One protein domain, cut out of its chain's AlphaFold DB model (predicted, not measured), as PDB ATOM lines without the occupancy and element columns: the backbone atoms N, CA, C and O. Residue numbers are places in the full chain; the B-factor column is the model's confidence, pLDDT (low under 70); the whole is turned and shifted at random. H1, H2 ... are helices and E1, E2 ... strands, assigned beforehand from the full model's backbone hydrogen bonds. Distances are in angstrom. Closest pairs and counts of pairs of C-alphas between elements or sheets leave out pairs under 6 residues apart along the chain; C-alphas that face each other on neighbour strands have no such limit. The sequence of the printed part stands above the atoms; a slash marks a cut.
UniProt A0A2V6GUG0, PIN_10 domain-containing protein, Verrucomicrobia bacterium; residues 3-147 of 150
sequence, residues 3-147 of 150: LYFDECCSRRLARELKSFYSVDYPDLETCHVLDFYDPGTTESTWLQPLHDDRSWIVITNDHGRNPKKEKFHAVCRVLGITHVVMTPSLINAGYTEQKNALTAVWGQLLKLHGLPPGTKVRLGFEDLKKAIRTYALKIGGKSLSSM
ATOM      1  N   LEU A   3     352.158 386.958 414.691       96.50
ATOM      2  CA  LEU A   3     351.000 386.386 413.998       96.50
ATOM      3  C   LEU A   3     351.419 385.612 412.754       96.50
ATOM      4  O   LEU A   3     352.024 386.176 411.844       96.50
ATOM      5  N   TYR A   4     351.028 384.346 412.682       97.06
ATOM      6  CA  TYR A   4     351.312 383.494 411.535       97.06
ATOM      7  C   TYR A   4     350.020 383.195 410.775       97.06
ATOM      8  O   TYR A   4     349.074 382.663 411.348       97.06
ATOM      9  N   PHE A   5     349.949 383.551 409.499       96.94
ATOM     10  CA  PHE A   5     348.748 383.403 408.680       96.94
ATOM     11  C   PHE A   5     348.837 382.146 407.813       96.94
ATOM     12  O   PHE A   5     349.818 381.938 407.099       96.94
ATOM     13  N   ASP A   6     347.794 381.327 407.887       94.94
ATOM     14  CA  ASP A   6     347.613 380.109 407.098       94.94
ATOM     15  C   ASP A   6     347.351 380.405 405.604       94.94
ATOM     16  O   ASP A   6     347.010 381.529 405.232       94.94
ATOM     17  N   GLU A   7     347.467 379.399 404.732       92.81
ATOM     18  CA  GLU A   7     347.358 379.527 403.270       92.81
ATOM     19  C   GLU A   7     345.980 380.022 402.817       92.81
ATOM     20  O   GLU A   7     345.841 380.654 401.770       92.81
ATOM     21  N   CYS A   8     344.957 379.741 403.624       91.88
ATOM     22  CA  CYS A   8     343.572 380.124 403.381       91.88
ATOM     23  C   CYS A   8     343.261 381.574 403.793       91.88
ATOM     24  O   CYS A   8     342.147 382.066 403.569       91.88
ATOM     25  N   CYS A   9     344.219 382.268 404.407       94.06
ATOM     26  CA  CYS A   9     344.150 383.697 404.663       94.06
ATOM     27  C   CYS A   9     344.768 384.475 403.491       94.06
ATOM     28  O   CYS A   9     345.556 383.969 402.702       94.06
ATOM     29  N   SER A  10     344.402 385.748 403.345       93.50
ATOM     30  CA  SER A  10     345.049 386.592 402.340       93.50
ATOM     31  C   SER A  10     346.422 387.050 402.833       93.50
ATOM     32  O   SER A  10     346.507 387.662 403.898       93.50
ATOM     33  N   ARG A  11     347.474 386.915 402.012       94.25
ATOM     34  CA  ARG A  11     348.788 387.558 402.259       94.25
ATOM     35  C   ARG A  11     348.674 389.062 402.523       94.25
ATOM     36  O   ARG A  11     349.459 389.637 403.275       94.25
ATOM     37  N   ARG A  12     347.676 389.711 401.911       95.38
ATOM     38  CA  ARG A  12     347.385 391.135 402.108       95.38
ATOM     39  C   ARG A  12     347.039 391.447 403.566       95.38
ATOM     40  O   ARG A  12     347.443 392.492 404.058       95.38
ATOM     41  N   LEU A  13     346.347 390.537 404.251       94.00
ATOM     42  CA  LEU A  13     345.886 390.727 405.625       94.00
ATOM     43  C   LEU A  13     347.057 390.829 406.607       94.00
ATOM     44  O   LEU A  13     347.097 391.761 407.406       94.00
ATOM     45  N   ALA A  14     348.035 389.924 406.492       93.88
ATOM     46  CA  ALA A  14     349.255 389.945 407.300       93.88
ATOM     47  C   ALA A  14     350.006 391.277 407.136       93.88
ATOM     48  O   ALA A  14     350.319 391.959 408.112       93.88
ATOM     49  N   ARG A  15     350.214 391.691 405.879       95.06
ATOM     50  CA  ARG A  15     350.915 392.935 405.533       95.06
ATOM     51  C   ARG A  15     350.194 394.186 406.031       95.06
ATOM     52  O   ARG A  15     350.838 395.067 406.595       95.06
ATOM     53  N   GLU A  16     348.882 394.284 405.810       95.19
ATOM     54  CA  GLU A  16     348.109 395.455 406.240       95.19
ATOM     55  C   GLU A  16     348.046 395.567 407.762       95.19
ATOM     56  O   GLU A  16     348.187 396.673 408.272       95.19
ATOM     57  N   LEU A  17     347.907 394.457 408.495       94.12
ATOM     58  CA  LEU A  17     347.928 394.491 409.959       94.12
ATOM     59  C   LEU A  17     349.284 394.940 410.502       94.12
ATOM     60  O   LEU A  17     349.322 395.807 411.373       94.12
ATOM     61  N   LYS A  18     350.388 394.422 409.949       94.75
ATOM     62  CA  LYS A  18     351.732 394.882 410.321       94.75
ATOM     63  C   LYS A  18     351.911 396.375 410.070       94.75
ATOM     64  O   LYS A  18     352.423 397.080 410.929       94.75
ATOM     65  N   SER A  19     351.471 396.858 408.908       95.06
ATOM     66  CA  SER A  19     351.565 398.278 408.562       95.06
ATOM     67  C   SER A  19     350.672 399.160 409.432       95.06
ATOM     68  O   SER A  19     351.054 400.287 409.715       95.06
ATOM     69  N   PHE A  20     349.486 398.682 409.812       94.75
ATOM     70  CA  PHE A  20     348.534 399.445 410.617       94.75
ATOM     71  C   PHE A  20     349.039 399.647 412.050       94.75
ATOM     72  O   PHE A  20     348.880 400.727 412.605       94.75
ATOM     73  N   TYR A  21     349.680 398.628 412.624       94.81
ATOM     74  CA  TYR A  21     350.154 398.635 414.009       94.81
ATOM     75  C   TYR A  21     351.645 398.953 414.167       94.81
ATOM     76  O   TYR A  21     352.153 398.875 415.277       94.81
ATOM     77  N   SER A  22     352.363 399.310 413.100       94.25
ATOM     78  CA  SER A  22     353.825 399.470 413.144       94.25
ATOM     79  C   SER A  22     354.309 400.560 414.103       94.25
ATOM     80  O   SER A  22     355.405 400.441 414.645       94.25
ATOM     81  N   VAL A  23     353.510 401.611 414.312       94.88
ATOM     82  CA  VAL A  23     353.842 402.716 415.226       94.88
ATOM     83  C   VAL A  23     353.615 402.307 416.680       94.88
ATOM     84  O   VAL A  23     354.501 402.485 417.510       94.88
ATOM     85  N   ASP A  24     352.450 401.727 416.980       95.31
ATOM     86  CA  ASP A  24     352.067 401.358 418.350       95.31
ATOM     87  C   ASP A  24     352.726 400.047 418.820       95.31
ATOM     88  O   ASP A  24     352.903 399.822 420.017       95.31
ATOM     89  N   TYR A  25     353.085 399.167 417.880       94.38
ATOM     90  CA  TYR A  25     353.666 397.844 418.108       94.38
ATOM     91  C   TYR A  25     354.835 397.606 417.133       94.38
ATOM     92  O   TYR A  25     354.709 396.803 416.203       94.38
ATOM     93  N   PRO A  26     355.988 398.274 417.330       92.69
ATOM     94  CA  PRO A  26     357.143 398.147 416.434       92.69
ATOM     95  C   PRO A  26     357.697 396.714 416.365       92.69
ATOM     96  O   PRO A  26     358.170 396.289 415.314       92.69
ATOM     97  N   ASP A  27     357.544 395.937 417.444       93.44
ATOM     98  CA  ASP A  27     357.950 394.526 417.528       93.44
ATOM     99  C   ASP A  27     356.860 393.550 417.035       93.44
ATOM    100  O   ASP A  27     356.843 392.363 417.387       93.44
ATOM    101  N   LEU A  28     355.866 394.037 416.282       94.56
ATOM    102  CA  LEU A  28     354.877 393.177 415.645       94.56
ATOM    103  C   LEU A  28     355.508 392.427 414.469       94.56
ATOM    104  O   LEU A  28     355.857 392.998 413.431       94.56
ATOM    105  N   GLU A  29     355.545 391.107 414.595       95.88
ATOM    106  CA  GLU A  29     355.907 390.214 413.506       95.88
ATOM    107  C   GLU A  29     354.654 389.578 412.908       95.88
ATOM    108  O   GLU A  29     353.784 389.059 413.609       95.88
ATOM    109  N   THR A  30     354.566 389.614 411.583       96.44
ATOM    110  CA  THR A  30     353.530 388.911 410.831       96.44
ATOM    111  C   THR A  30     354.194 388.101 409.736       96.44
ATOM    112  O   THR A  30     354.991 388.657 408.976       96.44
ATOM    113  N   CYS A  31     353.814 386.839 409.610       96.12
ATOM    114  CA  CYS A  31     354.281 385.940 408.564       96.12
ATOM    115  C   CYS A  31     353.088 385.298 407.868       96.12
ATOM    116  O   CYS A  31     352.042 385.108 408.486       96.12
ATOM    117  N   HIS A  32     353.239 384.942 406.600       97.12
ATOM    118  CA  HIS A  32     352.278 384.107 405.897       97.12
ATOM    119  C   HIS A  32     352.948 382.794 405.495       97.12
ATOM    120  O   HIS A  32     354.095 382.805 405.054       97.12
ATOM    121  N   VAL A  33     352.247 381.662 405.601       95.88
ATOM    122  CA  VAL A  33     352.829 380.333 405.322       95.88
ATOM    123  C   VAL A  33     353.444 380.256 403.923       95.88
ATOM    124  O   VAL A  33     354.566 379.796 403.745       95.88
ATOM    125  N   LEU A  34     352.754 380.827 402.934       95.50
ATOM    126  CA  LEU A  34     353.205 380.853 401.542       95.50
ATOM    127  C   LEU A  34     354.401 381.789 401.258       95.50
ATOM    128  O   LEU A  34     354.779 381.960 400.095       95.50
ATOM    129  N   ASP A  35     354.955 382.448 402.276       94.50
ATOM    130  CA  ASP A  35     356.237 383.152 402.165       94.50
ATOM    131  C   ASP A  35     357.428 382.192 402.355       94.50
ATOM    132  O   ASP A  35     358.549 382.538 401.989       94.50
ATOM    133  N   PHE A  36     357.184 380.985 402.882       94.69
ATOM    134  CA  PHE A  36     358.212 379.988 403.210       94.69
ATOM    135  C   PHE A  36     357.941 378.600 402.619       94.69
ATOM    136  O   PHE A  36     358.875 377.822 402.448       94.69
ATOM    137  N   TYR A  37     356.679 378.287 402.326       95.44
ATOM    138  CA  TYR A  37     356.246 376.968 401.872       95.44
ATOM    139  C   TYR A  37     355.429 377.050 400.586       95.44
ATOM    140  O   TYR A  37     354.734 378.038 400.328       95.44
ATOM    141  N   ASP A  38     355.461 375.967 399.813       94.31
ATOM    142  CA  ASP A  38     354.610 375.820 398.640       94.31
ATOM    143  C   ASP A  38     353.141 375.575 399.044       94.31
ATOM    144  O   ASP A  38     352.875 374.966 400.091       94.31
ATOM    145  N   PRO A  39     352.166 376.016 398.223       91.75
ATOM    146  CA  PRO A  39     350.750 375.743 398.460       91.75
ATOM    147  C   PRO A  39     350.458 374.250 398.654       91.75
ATOM    148  O   PRO A  39     350.953 373.410 397.901       91.75
ATOM    149  N   GLY A  40     349.612 373.917 399.631       88.25
ATOM    150  CA  GLY A  40     349.240 372.532 399.932       88.25
ATOM    151  C   GLY A  40     350.272 371.727 400.729       88.25
ATOM    152  O   GLY A  40     350.078 370.522 400.905       88.25
ATOM    153  N   THR A  41     351.337 372.364 401.231       92.06
ATOM    154  CA  THR A  41     352.223 371.770 402.247       92.06
ATOM    155  C   THR A  41     351.400 371.316 403.458       92.06
ATOM    156  O   THR A  41     350.531 372.051 403.924       92.06
ATOM    157  N   THR A  42     351.653 370.110 403.978       90.81
ATOM    158  CA  THR A  42     350.840 369.541 405.067       90.81
ATOM    159  C   THR A  42     350.956 370.348 406.356       90.81
ATOM    160  O   THR A  42     352.022 370.883 406.674       90.81
ATOM    161  N   GLU A  43     349.871 370.385 407.130       91.44
ATOM    162  CA  GLU A  43     349.781 371.122 408.390       91.44
ATOM    163  C   GLU A  43     350.878 370.695 409.369       91.44
ATOM    164  O   GLU A  43     351.578 371.543 409.918       91.44
ATOM    165  N   SER A  44     351.090 369.388 409.528       90.94
ATOM    166  CA  SER A  44     352.187 368.808 410.315       90.94
ATOM    167  C   SER A  44     353.579 369.301 409.916       90.94
ATOM    168  O   SER A  44     354.435 369.424 410.785       90.94
ATOM    169  N   THR A  45     353.821 369.604 408.639       92.44
ATOM    170  CA  THR A  45     355.143 370.040 408.168       92.44
ATOM    171  C   THR A  45     355.405 371.496 408.531       92.44
ATOM    172  O   THR A  45     356.420 371.805 409.153       92.44
ATOM    173  N   TRP A  46     354.502 372.406 408.162       92.69
ATOM    174  CA  TRP A  46     354.766 373.837 408.324       92.69
ATOM    175  C   TRP A  46     354.467 374.357 409.735       92.69
ATOM    176  O   TRP A  46     355.044 375.366 410.139       92.69
ATOM    177  N   LEU A  47     353.604 373.679 410.508       93.94
ATOM    178  CA  LEU A  47     353.359 374.025 411.914       93.94
ATOM    179  C   LEU A  47     354.494 373.563 412.835       93.94
ATOM    180  O   LEU A  47     354.643 374.126 413.918       93.94
ATOM    181  N   GLN A  48     355.292 372.564 412.437       91.38
ATOM    182  CA  GLN A  48     356.331 371.987 413.295       91.38
ATOM    183  C   GLN A  48     357.334 373.034 413.812       91.38
ATOM    184  O   GLN A  48     357.560 373.053 415.019       91.38
ATOM    185  N   PRO A  49     357.869 373.969 413.002       90.56
ATOM    186  CA  PRO A  49     358.773 375.002 413.519       90.56
ATOM    187  C   PRO A  49     358.115 375.976 414.509       90.56
ATOM    188  O   PRO A  49     358.797 376.568 415.339       90.56
ATOM    189  N   LEU A  50     356.786 376.139 414.460       91.75
ATOM    190  CA  LEU A  50     356.047 376.988 415.404       91.75
ATOM    191  C   LEU A  50     355.826 376.305 416.763       91.75
ATOM    192  O   LEU A  50     355.460 376.963 417.734       91.75
ATOM    193  N   HIS A  51     356.039 374.989 416.856       88.75
ATOM    194  CA  HIS A  51     356.042 374.281 418.136       88.75
ATOM    195  C   HIS A  51     357.191 374.747 419.039       88.75
ATOM    196  O   HIS A  51     356.995 374.932 420.246       88.75
ATOM    197  N   ASP A  52     358.368 374.924 418.435       82.69
ATOM    198  CA  ASP A  52     359.603 375.296 419.125       82.69
ATOM    199  C   ASP A  52     359.560 376.767 419.567       82.69
ATOM    200  O   ASP A  52     360.056 377.115 420.638       82.69
ATOM    201  N   ASP A  53     358.881 377.618 418.788       85.06
ATOM    202  CA  ASP A  53     358.620 379.021 419.108       85.06
ATOM    203  C   ASP A  53     357.127 379.292 419.358       85.06
ATOM    204  O   ASP A  53     356.372 379.740 418.494       85.06
ATOM    205  N   ARG A  54     356.690 379.089 420.603       79.00
ATOM    206  CA  ARG A  54     355.284 379.273 421.016       79.00
ATOM    207  C   ARG A  54     354.838 380.735 421.120       79.00
ATOM    208  O   ARG A  54     353.729 381.009 421.588       79.00
ATOM    209  N   SER A  55     355.680 381.686 420.715       88.06
ATOM    210  CA  SER A  55     355.304 383.102 420.639       88.06
ATOM    211  C   SER A  55     354.444 383.431 419.412       88.06
ATOM    212  O   SER A  55     353.927 384.544 419.312       88.06
ATOM    213  N   TRP A  56     354.240 382.472 418.505       94.81
ATOM    214  CA  TRP A  56     353.340 382.608 417.363       94.81
ATOM    215  C   TRP A  56     351.897 382.247 417.717       94.81
ATOM    216  O   TRP A  56     351.609 381.174 418.245       94.81
ATOM    217  N   ILE A  57     350.968 383.131 417.352       96.25
ATOM    218  CA  ILE A  57     349.543 382.808 417.257       96.25
ATOM    219  C   ILE A  57     349.200 382.587 415.790       96.25
ATOM    220  O   ILE A  57     349.418 383.467 414.953       96.25
ATOM    221  N   VAL A  58     348.628 381.426 415.479       97.12
ATOM    222  CA  VAL A  58     348.235 381.106 414.104       97.12
ATOM    223  C   VAL A  58     346.831 381.632 413.811       97.12
ATOM    224  O   VAL A  58     345.908 381.411 414.593       97.12
ATOM    225  N   ILE A  59     346.654 382.306 412.678       97.62
ATOM    226  CA  ILE A  59     345.368 382.780 412.161       97.62
ATOM    227  C   ILE A  59     344.991 381.926 410.950       97.62
ATOM    228  O   ILE A  59     345.773 381.811 410.007       97.62
ATOM    229  N   THR A  60     343.793 381.343 410.968       96.25
ATOM    230  CA  THR A  60     343.313 380.460 409.899       96.25
ATOM    231  C   THR A  60     341.819 380.651 409.609       96.25
ATOM    232  O   THR A  60     341.026 381.051 410.470       96.25
ATOM    233  N   ASN A  61     341.434 380.316 408.381       93.00
ATOM    234  CA  ASN A  61     340.056 380.132 407.928       93.00
ATOM    235  C   ASN A  61     339.685 378.641 407.795       93.00
ATOM    236  O   ASN A  61     338.534 378.321 407.477       93.00
ATOM    237  N   ASP A  62     340.626 377.720 408.029       86.81
ATOM    238  CA  ASP A  62     340.365 376.293 407.951       86.81
ATOM    239  C   ASP A  62     339.570 375.807 409.168       86.81
ATOM    240  O   ASP A  62     339.868 376.047 410.341       86.81
ATOM    241  N   HIS A  63     338.511 375.078 408.851       83.88
ATOM    242  CA  HIS A  63     337.620 374.441 409.803       83.88
ATOM    243  C   HIS A  63     337.790 372.919 409.835       83.88
ATOM    244  O   HIS A  63     336.999 372.240 410.497       83.88
ATOM    245  N   GLY A  64     338.755 372.365 409.094       79.69
ATOM    246  CA  GLY A  64     339.009 370.936 408.998       79.69
ATOM    247  C   GLY A  64     337.803 370.174 408.452       79.69
ATOM    248  O   GLY A  64     337.485 369.090 408.942       79.69
ATOM    249  N   ARG A  65     337.068 370.737 407.480       76.81
ATOM    250  CA  ARG A  65     335.825 370.121 406.967       76.81
ATOM    251  C   ARG A  65     336.078 368.847 406.163       76.81
ATOM    252  O   ARG A  65     335.227 367.966 406.156       76.81
ATOM    253  N   ASN A  66     337.239 368.715 405.522       79.88
ATOM    254  CA  ASN A  66     337.565 367.533 404.728       79.88
ATOM    255  C   ASN A  66     337.970 366.357 405.643       79.88
ATOM    256  O   ASN A  66     338.977 366.473 406.338       79.88
ATOM    257  N   PRO A  67     337.223 365.236 405.694       76.56
ATOM    258  CA  PRO A  67     337.546 364.089 406.551       76.56
ATOM    259  C   PRO A  67     338.805 363.325 406.129       76.56
ATOM    260  O   PRO A  67     339.373 362.632 406.962       76.56
ATOM    261  N   LYS A  68     339.238 363.447 404.869       79.38
ATOM    262  CA  LYS A  68     340.396 362.720 404.326       79.38
ATOM    263  C   LYS A  68     341.726 363.445 404.536       79.38
ATOM    264  O   LYS A  68     342.771 362.856 404.289       79.38
ATOM    265  N   LYS A  69     341.684 364.721 404.926       79.69
ATOM    266  CA  LYS A  69     342.875 365.514 405.231       79.69
ATOM    267  C   LYS A  69     343.156 365.489 406.727       79.69
ATOM    268  O   LYS A  69     342.236 365.346 407.540       79.69
ATOM    269  N   GLU A  70     344.430 365.664 407.052       83.56
ATOM    270  CA  GLU A  70     344.869 365.988 408.399       83.56
ATOM    271  C   GLU A  70     344.038 367.162 408.945       83.56
ATOM    272  O   GLU A  70     343.647 368.081 408.224       83.56
ATOM    273  N   LYS A  71     343.650 367.081 410.219       88.00
ATOM    274  CA  LYS A  71     342.800 368.102 410.830       88.00
ATOM    275  C   LYS A  71     343.693 369.170 411.433       88.00
ATOM    276  O   LYS A  71     344.251 368.928 412.501       88.00
ATOM    277  N   PHE A  72     343.720 370.361 410.840       90.56
ATOM    278  CA  PHE A  72     344.470 371.515 411.345       90.56
ATOM    279  C   PHE A  72     344.375 371.680 412.877       90.56
ATOM    280  O   PHE A  72     345.376 371.712 413.585       90.56
ATOM    281  N   HIS A  73     343.156 371.670 413.432       90.19
ATOM    282  CA  HIS A  73     342.957 371.824 414.881       90.19
ATOM    283  C   HIS A  73     343.539 370.677 415.719       90.19
ATOM    284  O   HIS A  73     343.896 370.896 416.876       90.19
ATOM    285  N   ALA A  74     343.581 369.456 415.178       91.12
ATOM    286  CA  ALA A  74     344.179 368.318 415.867       91.12
ATOM    287  C   ALA A  74     345.702 368.468 415.913       91.12
ATOM    288  O   ALA A  74     346.277 368.300 416.986       91.12
ATOM    289  N   VAL A  75     346.323 368.881 414.804       93.75
ATOM    290  CA  VAL A  75     347.767 369.159 414.733       93.75
ATOM    291  C   VAL A  75     348.147 370.267 415.703       93.75
ATOM    292  O   VAL A  75     348.987 370.057 416.573       93.75
ATOM    293  N   CYS A  76     347.455 371.409 415.651       94.25
ATOM    294  CA  CYS A  76     347.701 372.512 416.578       94.25
ATOM    295  C   CYS A  76     347.540 372.088 418.043       94.25
ATOM    296  O   CYS A  76     348.315 372.516 418.891       94.25
ATOM    297  N   ARG A  77     346.565 371.227 418.364       93.06
ATOM    298  CA  ARG A  77     346.393 370.714 419.728       93.06
ATOM    299  C   ARG A  77     347.566 369.833 420.158       93.06
ATOM    300  O   ARG A  77     348.041 369.997 421.277       93.06
ATOM    301  N   VAL A  78     348.017 368.918 419.299       93.56
ATOM    302  CA  VAL A  78     349.159 368.029 419.577       93.56
ATOM    303  C   VAL A  78     350.446 368.835 419.748       93.56
ATOM    304  O   VAL A  78     351.191 368.602 420.695       93.56
ATOM    305  N   LEU A  79     350.666 369.831 418.890       93.88
ATOM    306  CA  LEU A  79     351.834 370.709 418.940       93.88
ATOM    307  C   LEU A  79     351.714 371.832 419.985       93.88
ATOM    308  O   LEU A  79     352.652 372.603 420.164       93.88
ATOM    309  N   GLY A  80     350.589 371.960 420.690       93.69
ATOM    310  CA  GLY A  80     350.390 373.028 421.674       93.69
ATOM    311  C   GLY A  80     350.330 374.441 421.072       93.69
ATOM    312  O   GLY A  80     350.578 375.417 421.775       93.69
ATOM    313  N   ILE A  81     349.962 374.572 419.798       94.94
ATOM    314  CA  ILE A  81     349.874 375.845 419.077       94.94
ATOM    315  C   ILE A  81     348.493 376.477 419.283       94.94
ATOM    316  O   ILE A  81     347.454 375.965 418.842       94.94
ATOM    317  N   THR A  82     348.478 377.623 419.959       95.88
ATOM    318  CA  THR A  82     347.271 378.439 420.107       95.88
ATOM    319  C   THR A  82     346.935 379.102 418.776       95.88
ATOM    320  O   THR A  82     347.792 379.692 418.118       95.88
ATOM    321  N   HIS A  83     345.674 379.000 418.363       96.50
ATOM    322  CA  HIS A  83     345.250 379.458 417.045       96.50
ATOM    323  C   HIS A  83     343.854 380.080 417.063       96.50
ATOM    324  O   HIS A  83     342.967 379.678 417.823       96.50
ATOM    325  N   VAL A  84     343.660 381.052 416.177       97.56
ATOM    326  CA  VAL A  84     342.408 381.764 415.938       97.56
ATOM    327  C   VAL A  84     341.818 381.298 414.616       97.56
ATOM    328  O   VAL A  84     342.463 381.348 413.574       97.56
ATOM    329  N   VAL A  85     340.559 380.878 414.666       96.81
ATOM    330  CA  VAL A  85     339.801 380.388 413.517       96.81
ATOM    331  C   VAL A  85     338.666 381.355 413.232       96.81
ATOM    332  O   VAL A  85     337.768 381.509 414.071       96.81
ATOM    333  N   MET A  86     338.675 381.993 412.066       96.81
ATOM    334  CA  MET A  86     337.572 382.871 411.662       96.81
ATOM    335  C   MET A  86     336.305 382.057 411.409       96.81
ATOM    336  O   MET A  86     336.373 380.936 410.923       96.81
ATOM    337  N   THR A  87     335.125 382.571 411.753       95.06
ATOM    338  CA  THR A  87     333.866 381.867 411.474       95.06
ATOM    339  C   THR A  87     333.516 381.911 409.986       95.06
ATOM    340  O   THR A  87     333.822 382.900 409.321       95.06
ATOM    341  N   PRO A  88     332.755 380.930 409.459       94.56
ATOM    342  CA  PRO A  88     332.332 380.946 408.057       94.56
ATOM    343  C   PRO A  88     331.575 382.219 407.670       94.56
ATOM    344  O   PRO A  88     331.749 382.737 406.577       94.56
ATOM    345  N   SER A  89     330.764 382.755 408.588       94.19
ATOM    346  CA  SER A  89     330.058 384.024 408.391       94.19
ATOM    347  C   SER A  89     331.005 385.207 408.188       94.19
ATOM    348  O   SER A  89     330.743 386.031 407.321       94.19
ATOM    349  N   LEU A  90     332.099 385.279 408.953       95.44
ATOM    350  CA  LEU A  90     333.103 386.335 408.835       95.44
ATOM    351  C   LEU A  90     333.914 386.177 407.545       95.44
ATOM    352  O   LEU A  90     334.139 387.152 406.834       95.44
ATOM    353  N   ILE A  91     334.290 384.939 407.212       94.50
ATOM    354  CA  ILE A  91     334.999 384.615 405.969       94.50
ATOM    355  C   ILE A  91     334.173 385.070 404.759       94.50
ATOM    356  O   ILE A  91     334.674 385.816 403.919       94.50
ATOM    357  N   ASN A  92     332.891 384.691 404.723       94.81
ATOM    358  CA  ASN A  92     331.960 385.026 403.643       94.81
ATOM    359  C   ASN A  92     331.655 386.526 403.541       94.81
ATOM    360  O   ASN A  92     331.276 386.990 402.470       94.81
ATOM    361  N   ALA A  93     331.809 387.283 404.629       94.25
ATOM    362  CA  ALA A  93     331.624 388.732 404.615       94.25
ATOM    363  C   ALA A  93     332.791 389.478 403.933       94.25
ATOM    364  O   ALA A  93     332.679 390.662 403.619       94.25
ATOM    365  N   GLY A  94     333.888 388.773 403.640       93.75
ATOM    366  CA  GLY A  94     334.975 389.249 402.796       93.75
ATOM    367  C   GLY A  94     336.128 389.902 403.554       93.75
ATOM    368  O   GLY A  94     336.136 390.032 404.777       93.75
ATOM    369  N   TYR A  95     337.140 390.301 402.786       94.44
ATOM    370  CA  TYR A  95     338.422 390.792 403.296       94.44
ATOM    371  C   TYR A  95     338.289 391.949 404.295       94.44
ATOM    372  O   TYR A  95     338.923 391.932 405.350       94.44
ATOM    373  N   THR A  96     337.464 392.949 403.971       94.31
ATOM    374  CA  THR A  96     337.288 394.142 404.811       94.31
ATOM    375  C   THR A  96     336.800 393.770 406.205       94.31
ATOM    376  O   THR A  96     337.353 394.245 407.193       94.31
ATOM    377  N   GLU A  97     335.832 392.860 406.293       95.31
ATOM    378  CA  GLU A  97     335.285 392.394 407.566       95.31
ATOM    379  C   GLU A  97     336.297 391.562 408.355       95.31
ATOM    380  O   GLU A  97     336.433 391.750 409.559       95.31
ATOM    381  N   GLN A  98     337.072 390.701 407.688       95.88
ATOM    382  CA  GLN A  98     338.149 389.939 408.335       95.88
ATOM    383  C   GLN A  98     339.208 390.864 408.956       95.88
ATOM    384  O   GLN A  98     339.643 390.639 410.088       95.88
ATOM    385  N   LYS A  99     339.591 391.932 408.243       95.69
ATOM    386  CA  LYS A  99     340.516 392.949 408.755       95.69
ATOM    387  C   LYS A  99     339.923 393.698 409.943       95.69
ATOM    388  O   LYS A  99     340.551 393.740 410.997       95.69
ATOM    389  N   ASN A 100     338.708 394.226 409.790       95.25
ATOM    390  CA  ASN A 100     338.008 394.950 410.852       95.25
ATOM    391  C   ASN A 100     337.864 394.091 412.112       95.25
ATOM    392  O   ASN A 100     338.078 394.588 413.213       95.25
ATOM    393  N   ALA A 101     337.578 392.797 411.953       96.06
ATOM    394  CA  ALA A 101     337.480 391.862 413.062       96.06
ATOM    395  C   ALA A 101     338.799 391.738 413.829       96.06
ATOM    396  O   ALA A 101     338.799 391.898 415.048       96.06
ATOM    397  N   LEU A 102     339.918 391.490 413.136       96.06
ATOM    398  CA  LEU A 102     341.235 391.363 413.772       96.06
ATOM    399  C   LEU A 102     341.669 392.661 414.463       96.06
ATOM    400  O   LEU A 102     342.169 392.606 415.586       96.06
ATOM    401  N   THR A 103     341.424 393.813 413.837       94.88
ATOM    402  CA  THR A 103     341.686 395.129 414.436       94.88
ATOM    403  C   THR A 103     340.825 395.358 415.683       94.88
ATOM    404  O   THR A 103     341.332 395.780 416.720       94.88
ATOM    405  N   ALA A 104     339.529 395.033 415.628       94.56
ATOM    406  CA  ALA A 104     338.603 395.245 416.739       94.56
ATOM    407  C   ALA A 104     338.923 394.380 417.967       94.56
ATOM    408  O   ALA A 104     338.697 394.805 419.099       94.56
ATOM    409  N   VAL A 105     339.459 393.173 417.760       95.12
ATOM    410  CA  VAL A 105     339.840 392.270 418.856       95.12
ATOM    411  C   VAL A 105     341.327 392.331 419.209       95.12
ATOM    412  O   VAL A 105     341.792 391.489 419.972       95.12
ATOM    413  N   TRP A 106     342.087 393.306 418.701       94.38
ATOM    414  CA  TRP A 106     343.546 393.351 418.853       94.38
ATOM    415  C   TRP A 106     344.022 393.238 420.304       94.38
ATOM    416  O   TRP A 106     344.841 392.380 420.632       94.38
ATOM    417  N   GLY A 107     343.426 394.024 421.207       92.12
ATOM    418  CA  GLY A 107     343.740 393.960 422.639       92.12
ATOM    419  C   GLY A 107     343.480 392.582 423.260       92.12
ATOM    420  O   GLY A 107     344.164 392.181 424.196       92.12
ATOM    421  N   GLN A 108     342.526 391.823 422.716       93.25
ATOM    422  CA  GLN A 108     342.246 390.452 423.142       93.25
ATOM    423  C   GLN A 108     343.230 389.445 422.524       93.25
ATOM    424  O   GLN A 108     343.587 388.475 423.189       93.25
ATOM    425  N   LEU A 109     343.700 389.678 421.289       93.94
ATOM    426  CA  LEU A 109     344.723 388.844 420.644       93.94
ATOM    427  C   LEU A 109     346.029 388.829 421.453       93.94
ATOM    428  O   LEU A 109     346.634 387.771 421.617       93.94
ATOM    429  N   LEU A 110     346.415 389.970 422.031       91.62
ATOM    430  CA  LEU A 110     347.589 390.080 422.908       91.62
ATOM    431  C   LEU A 110     347.499 389.167 424.140       91.62
ATOM    432  O   LEU A 110     348.512 388.664 424.620       91.62
ATOM    433  N   LYS A 111     346.282 388.909 424.634       91.62
ATOM    434  CA  LYS A 111     346.044 388.069 425.815       91.62
ATOM    435  C   LYS A 111     346.105 386.566 425.508       91.62
ATOM    436  O   LYS A 111     346.115 385.759 426.437       91.62
ATOM    437  N   LEU A 112     346.170 386.161 424.235       93.50
ATOM    438  CA  LEU A 112     346.115 384.746 423.847       93.50
ATOM    439  C   LEU A 112     347.333 383.931 424.293       93.50
ATOM    440  O   LEU A 112     347.200 382.725 424.490       93.50
ATOM    441  N   HIS A 113     348.485 384.566 424.519       89.75
ATOM    442  CA  HIS A 113     349.667 383.889 425.068       89.75
ATOM    443  C   HIS A 113     349.471 383.386 426.503       89.75
ATOM    444  O   HIS A 113     350.168 382.470 426.924       89.75
ATOM    445  N   GLY A 114     348.515 383.954 427.246       89.00
ATOM    446  CA  GLY A 114     348.165 383.492 428.590       89.00
ATOM    447  C   GLY A 114     347.225 382.283 428.611       89.00
ATOM    448  O   GLY A 114     346.909 381.776 429.684       89.00
ATOM    449  N   LEU A 115     346.734 381.831 427.453       91.56
ATOM    450  CA  LEU A 115     345.853 380.669 427.370       91.56
ATOM    451  C   LEU A 115     346.649 379.359 427.428       91.56
ATOM    452  O   LEU A 115     347.816 379.329 427.033       91.56
ATOM    453  N   PRO A 116     346.016 378.245 427.842       92.50
ATOM    454  CA  PRO A 116     346.636 376.931 427.735       92.50
ATOM    455  C   PRO A 116     347.139 376.655 426.302       92.50
ATOM    456  O   PRO A 116     346.422 376.966 425.344       92.50
ATOM    457  N   PRO A 117     348.326 376.049 426.124       92.62
ATOM    458  CA  PRO A 117     348.842 375.690 424.803       92.62
ATOM    459  C   PRO A 117     347.850 374.845 423.995       92.62
ATOM    460  O   PRO A 117     347.148 373.991 424.539       92.62
ATOM    461  N   GLY A 118     347.788 375.077 422.684       93.56
ATOM    462  CA  GLY A 118     346.883 374.351 421.788       93.56
ATOM    463  C   GLY A 118     345.434 374.839 421.846       93.56
ATOM    464  O   GLY A 118     344.540 374.190 421.294       93.56
ATOM    465  N   THR A 119     345.170 375.968 422.517       95.00
ATOM    466  CA  THR A 119     343.812 376.507 422.623       95.00
ATOM    467  C   THR A 119     343.306 376.964 421.259       95.00
ATOM    468  O   THR A 119     343.923 377.776 420.569       95.00
ATOM    469  N   LYS A 120     342.124 376.463 420.894       95.38
ATOM    470  CA  LYS A 120     341.366 376.932 419.736       95.38
ATOM    471  C   LYS A 120     340.470 378.098 420.135       95.38
ATOM    472  O   LYS A 120     339.550 377.934 420.940       95.38
ATOM    473  N   VAL A 121     340.669 379.234 419.484       96.62
ATOM    474  CA  VAL A 121     339.868 380.449 419.653       96.62
ATOM    475  C   VAL A 121     339.089 380.710 418.370       96.62
ATOM    476  O   VAL A 121     339.602 380.520 417.273       96.62
ATOM    477  N   ARG A 122     337.825 381.117 418.473       96.81
ATOM    478  CA  ARG A 122     336.990 381.451 417.309       96.81
ATOM    479  C   ARG A 122     336.821 382.956 417.201       96.81
ATOM    480  O   ARG A 122     336.350 383.553 418.158       96.81
ATOM    481  N   LEU A 123     337.134 383.536 416.047       97.44
ATOM    482  CA  LEU A 123     336.856 384.939 415.740       97.44
ATOM    483  C   LEU A 123     335.614 385.037 414.859       97.44
ATOM    484  O   LEU A 123     335.562 384.431 413.794       97.44
ATOM    485  N   GLY A 124     334.615 385.801 415.278       96.06
ATOM    486  CA  GLY A 124     333.421 386.005 414.466       96.06
ATOM    487  C   GLY A 124     332.554 387.141 414.971       96.06
ATOM    488  O   GLY A 124     332.902 387.826 415.932       96.06
ATOM    489  N   PHE A 125     331.407 387.311 414.318       94.12
ATOM    490  CA  PHE A 125     330.424 388.307 414.717       94.12
ATOM    491  C   PHE A 125     329.853 388.029 416.114       94.12
ATOM    492  O   PHE A 125     329.635 386.879 416.522       94.12
ATOM    493  N   GLU A 126     329.585 389.110 416.831       89.69
ATOM    494  CA  GLU A 126     328.872 389.130 418.097       89.69
ATOM    495  C   GLU A 126     327.744 390.158 418.020       89.69
ATOM    496  O   GLU A 126     327.976 391.355 417.831       89.69
ATOM    497  N   ASP A 127     326.516 389.658 418.141       80.88
ATOM    498  CA  ASP A 127     325.327 390.494 418.187       80.88
ATOM    499  C   ASP A 127     325.143 391.005 419.616       80.88
ATOM    500  O   ASP A 127     324.855 390.242 420.544       80.88
ATOM    501  N   LEU A 128     325.303 392.314 419.801       72.38
ATOM    502  CA  LEU A 128     324.919 392.969 421.044       72.38
ATOM    503  C   LEU A 128     323.417 393.265 421.014       72.38
ATOM    504  O   LEU A 128     322.844 393.625 419.980       72.38
ATOM    505  N   LYS A 129     322.762 393.128 422.175       59.41
ATOM    506  CA  LYS A 129     321.358 393.519 422.365       59.41
ATOM    507  C   LYS A 129     321.212 394.980 421.905       59.41
ATOM    508  O   LYS A 129     321.694 395.854 422.617       59.41
ATOM    509  N   LYS A 130     320.544 395.206 420.756       56.03
ATOM    510  CA  LYS A 130     320.309 396.484 420.020       56.03
ATOM    511  C   LYS A 130     321.059 396.680 418.679       56.03
ATOM    512  O   LYS A 130     321.365 397.808 418.315       56.03
ATOM    513  N   ALA A 131     321.268 395.616 417.898       62.28
ATOM    514  CA  ALA A 131     321.592 395.668 416.456       62.28
ATOM    515  C   ALA A 131     322.982 396.204 416.046       62.28
ATOM    516  O   ALA A 131     323.288 396.235 414.855       62.28
ATOM    517  N   ILE A 132     323.857 396.557 416.993       71.19
ATOM    518  CA  ILE A 132     325.265 396.825 416.678       71.19
ATOM    519  C   ILE A 132     325.981 395.481 416.550       71.19
ATOM    520  O   ILE A 132     326.158 394.757 417.534       71.19
ATOM    521  N   ARG A 133     326.378 395.146 415.322       79.44
ATOM    522  CA  ARG A 133     327.220 393.986 415.036       79.44
ATOM    523  C   ARG A 133     328.657 394.322 415.421       79.44
ATOM    524  O   ARG A 133     329.231 395.279 414.913       79.44
ATOM    525  N   THR A 134     329.222 393.532 416.323       90.44
ATOM    526  CA  THR A 134     330.620 393.644 416.764       90.44
ATOM    527  C   THR A 134     331.372 392.352 416.461       90.44
ATOM    528  O   THR A 134     330.828 391.447 415.819       90.44
ATOM    529  N   TYR A 135     332.625 392.255 416.902       94.56
ATOM    530  CA  TYR A 135     333.460 391.071 416.736       94.56
ATOM    531  C   TYR A 135     333.934 390.577 418.097       94.56
ATOM    532  O   TYR A 135     334.229 391.376 418.985       94.56
ATOM    533  N   ALA A 136     334.048 389.262 418.246       95.00
ATOM    534  CA  ALA A 136     334.516 388.657 419.482       95.00
ATOM    535  C   ALA A 136     335.387 387.430 419.231       95.00
ATOM    536  O   ALA A 136     335.150 386.650 418.301       95.00
ATOM    537  N   LEU A 137     336.353 387.237 420.128       96.31
ATOM    538  CA  LEU A 137     337.061 385.977 420.301       96.31
ATOM    539  C   LEU A 137     336.270 385.095 421.264       96.31
ATOM    540  O   LEU A 137     335.858 385.553 422.325       96.31
ATOM    541  N   LYS A 138     336.041 383.830 420.909       95.06
ATOM    542  CA  LYS A 138     335.260 382.883 421.716       95.06
ATOM    543  C   LYS A 138     336.014 381.580 421.958       95.06
ATOM    544  O   LYS A 138     336.562 381.002 421.018       95.06
ATOM    545  N   ILE A 139     335.954 381.068 423.187       93.69
ATOM    546  CA  ILE A 139     336.459 379.745 423.588       93.69
ATOM    547  C   ILE A 139     335.279 378.946 424.138       93.69
ATOM    548  O   ILE A 139     334.557 379.416 425.012       93.69
ATOM    549  N   GLY A 140     335.023 377.755 423.587       87.94
ATOM    550  CA  GLY A 140     333.890 376.925 424.030       87.94
ATOM    551  C   GLY A 140     332.525 377.633 423.965       87.94
ATOM    552  O   GLY A 140     331.641 377.332 424.757       87.94
ATOM    553  N   GLY A 141     332.364 378.614 423.066       83.88
ATOM    554  CA  GLY A 141     331.139 379.413 422.920       83.88
ATOM    555  C   GLY A 141     331.036 380.639 423.836       83.88
ATOM    556  O   GLY A 141     330.147 381.460 423.622       83.88
ATOM    557  N   LYS A 142     331.949 380.814 424.798       88.06
ATOM    558  CA  LYS A 142     332.000 381.987 425.684       88.06
ATOM    559  C   LYS A 142     332.941 383.048 425.121       88.06
ATOM    560  O   LYS A 142     333.990 382.701 424.585       88.06
ATOM    561  N   SER A 143     332.560 384.319 425.232       88.00
ATOM    562  CA  SER A 143     333.382 385.447 424.775       88.00
ATOM    563  C   SER A 143     334.611 385.617 425.667       88.00
ATOM    564  O   SER A 143     334.499 385.542 426.890       88.00
ATOM    565  N   LEU A 144     335.782 385.849 425.076       87.69
ATOM    566  CA  LEU A 144     337.045 385.968 425.802       87.69
ATOM    567  C   LEU A 144     337.042 387.179 426.744       87.69
ATOM    568  O   LEU A 144     337.572 387.093 427.849       87.69
ATOM    569  N   SER A 145     336.360 388.260 426.356       81.00
ATOM    570  CA  SER A 145     336.139 389.446 427.195       81.00
ATOM    571  C   SER A 145     335.383 389.139 428.492       81.00
ATOM    572  O   SER A 145     335.554 389.841 429.479       81.00
ATOM    573  N   SER A 146     334.576 388.074 428.519       77.12
ATOM    574  CA  SER A 146     333.897 387.613 429.739       77.12
ATOM    575  C   SER A 146     334.749 386.675 430.600       77.12
ATOM    576  O   SER A 146     334.367 386.364 431.725       77.12
ATOM    577  N   MET A 147     335.878 386.191 430.070       73.38
ATOM    578  CA  MET A 147     336.733 385.186 430.710       73.38
ATOM    579  C   MET A 147     338.033 385.766 431.272       73.38
ATOM    580  O   MET A 147     338.596 385.178 432.191       73.38
TER     581      MET A 147
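This is residues 3 to 147 of the 150 residues of the protein "PIN_10 domain-containing protein" of Verrucomicrobia bacterium (UniProt A0A2V6GUG0). One six-stranded sheet, strongly twisted and curled like part of a barrel, has H1, H5 and H6 over one face, while H2 and H3 sit together on the other side. The hairpin E5 and E6 runs out to one end of the longest axis. The printed part has 145 residues, with E1 H1 E2 H2 E3 H3 E4 H4 H5 H6 E5 E6 along the chain. The sheet's order is E2 E1 E3 E4 E5 E6, mixed, and the class is mixed, helices and strands. The whole is compact, with a radius of gyration of the C-alphas of 14.7 A and spans of 45 by 37 by 29 A.

Find C-alpha 3 at (351.000, 386.386, 413.998), where E1, residues 3 to 5, begins. Next come H1, residues 11 to 21, 16.2 A long, and E2, residues 29 to 32. H2, residues 43 to 52, spans 15.1 A, and E3 is residues 56 to 60. Then find H3 at residues 72 to 78, E4 at 83 to 86, H4 at 88 to 92, H5 at 95 to 104 and H6 at 106 to 114. E5, residues 120 to 127, is 21.1 A long and bends by 56 degrees at residue 124; E6, residues 133 to 139, is 19.0 A long and ends at (336.459, 379.745, 423.588).

Neighbours are parallel from E2 to E5: look for N 5 and O 31 at 2.8 A, N 59 and O 4 at 2.8 A, N 84 and O 58 at 2.8 A, and N 85 and O 121 at 2.8 A. E5 and E6 form an antiparallel hairpin, with N 122 and O 138 at 2.8 A. E1, H1, E2 and E3, H3, E4 are strand-helix-strand units, two parallel neighbour strands joined through a helix, each with a right-handed crossover. H1 runs along E2, at 2 degrees on the local plane, with a height over the sheet of 8.7 A. H5 runs across E5, at 82 degrees on the local plane. H1 and H5 touch at Leu 13 and Lys 99, whose C-alphas are 6.6 A apart. H6 is on the sheet but, only just, over none of its strands, with 2 of its C-alphas falling on E4. H2 and H3 touch at C-alphas 43 and 72, 6.1 A apart; these two and H4 only graze the sheet. Every O i to N i+4 pair is within hydrogen-bond range in H1, H3, H4 and H5; H2 has 2 of 6, with 2 of 7 O i to N i+3, and H6 has 1 of 5, with 4 of 6.

The C-alphas of Asp 38 and Lys 130 are the two farthest apart, 45.4 A. The printed part has no cut, and the link from E3 to H3 is long. Confidence is under 70 at residues 129 to 131.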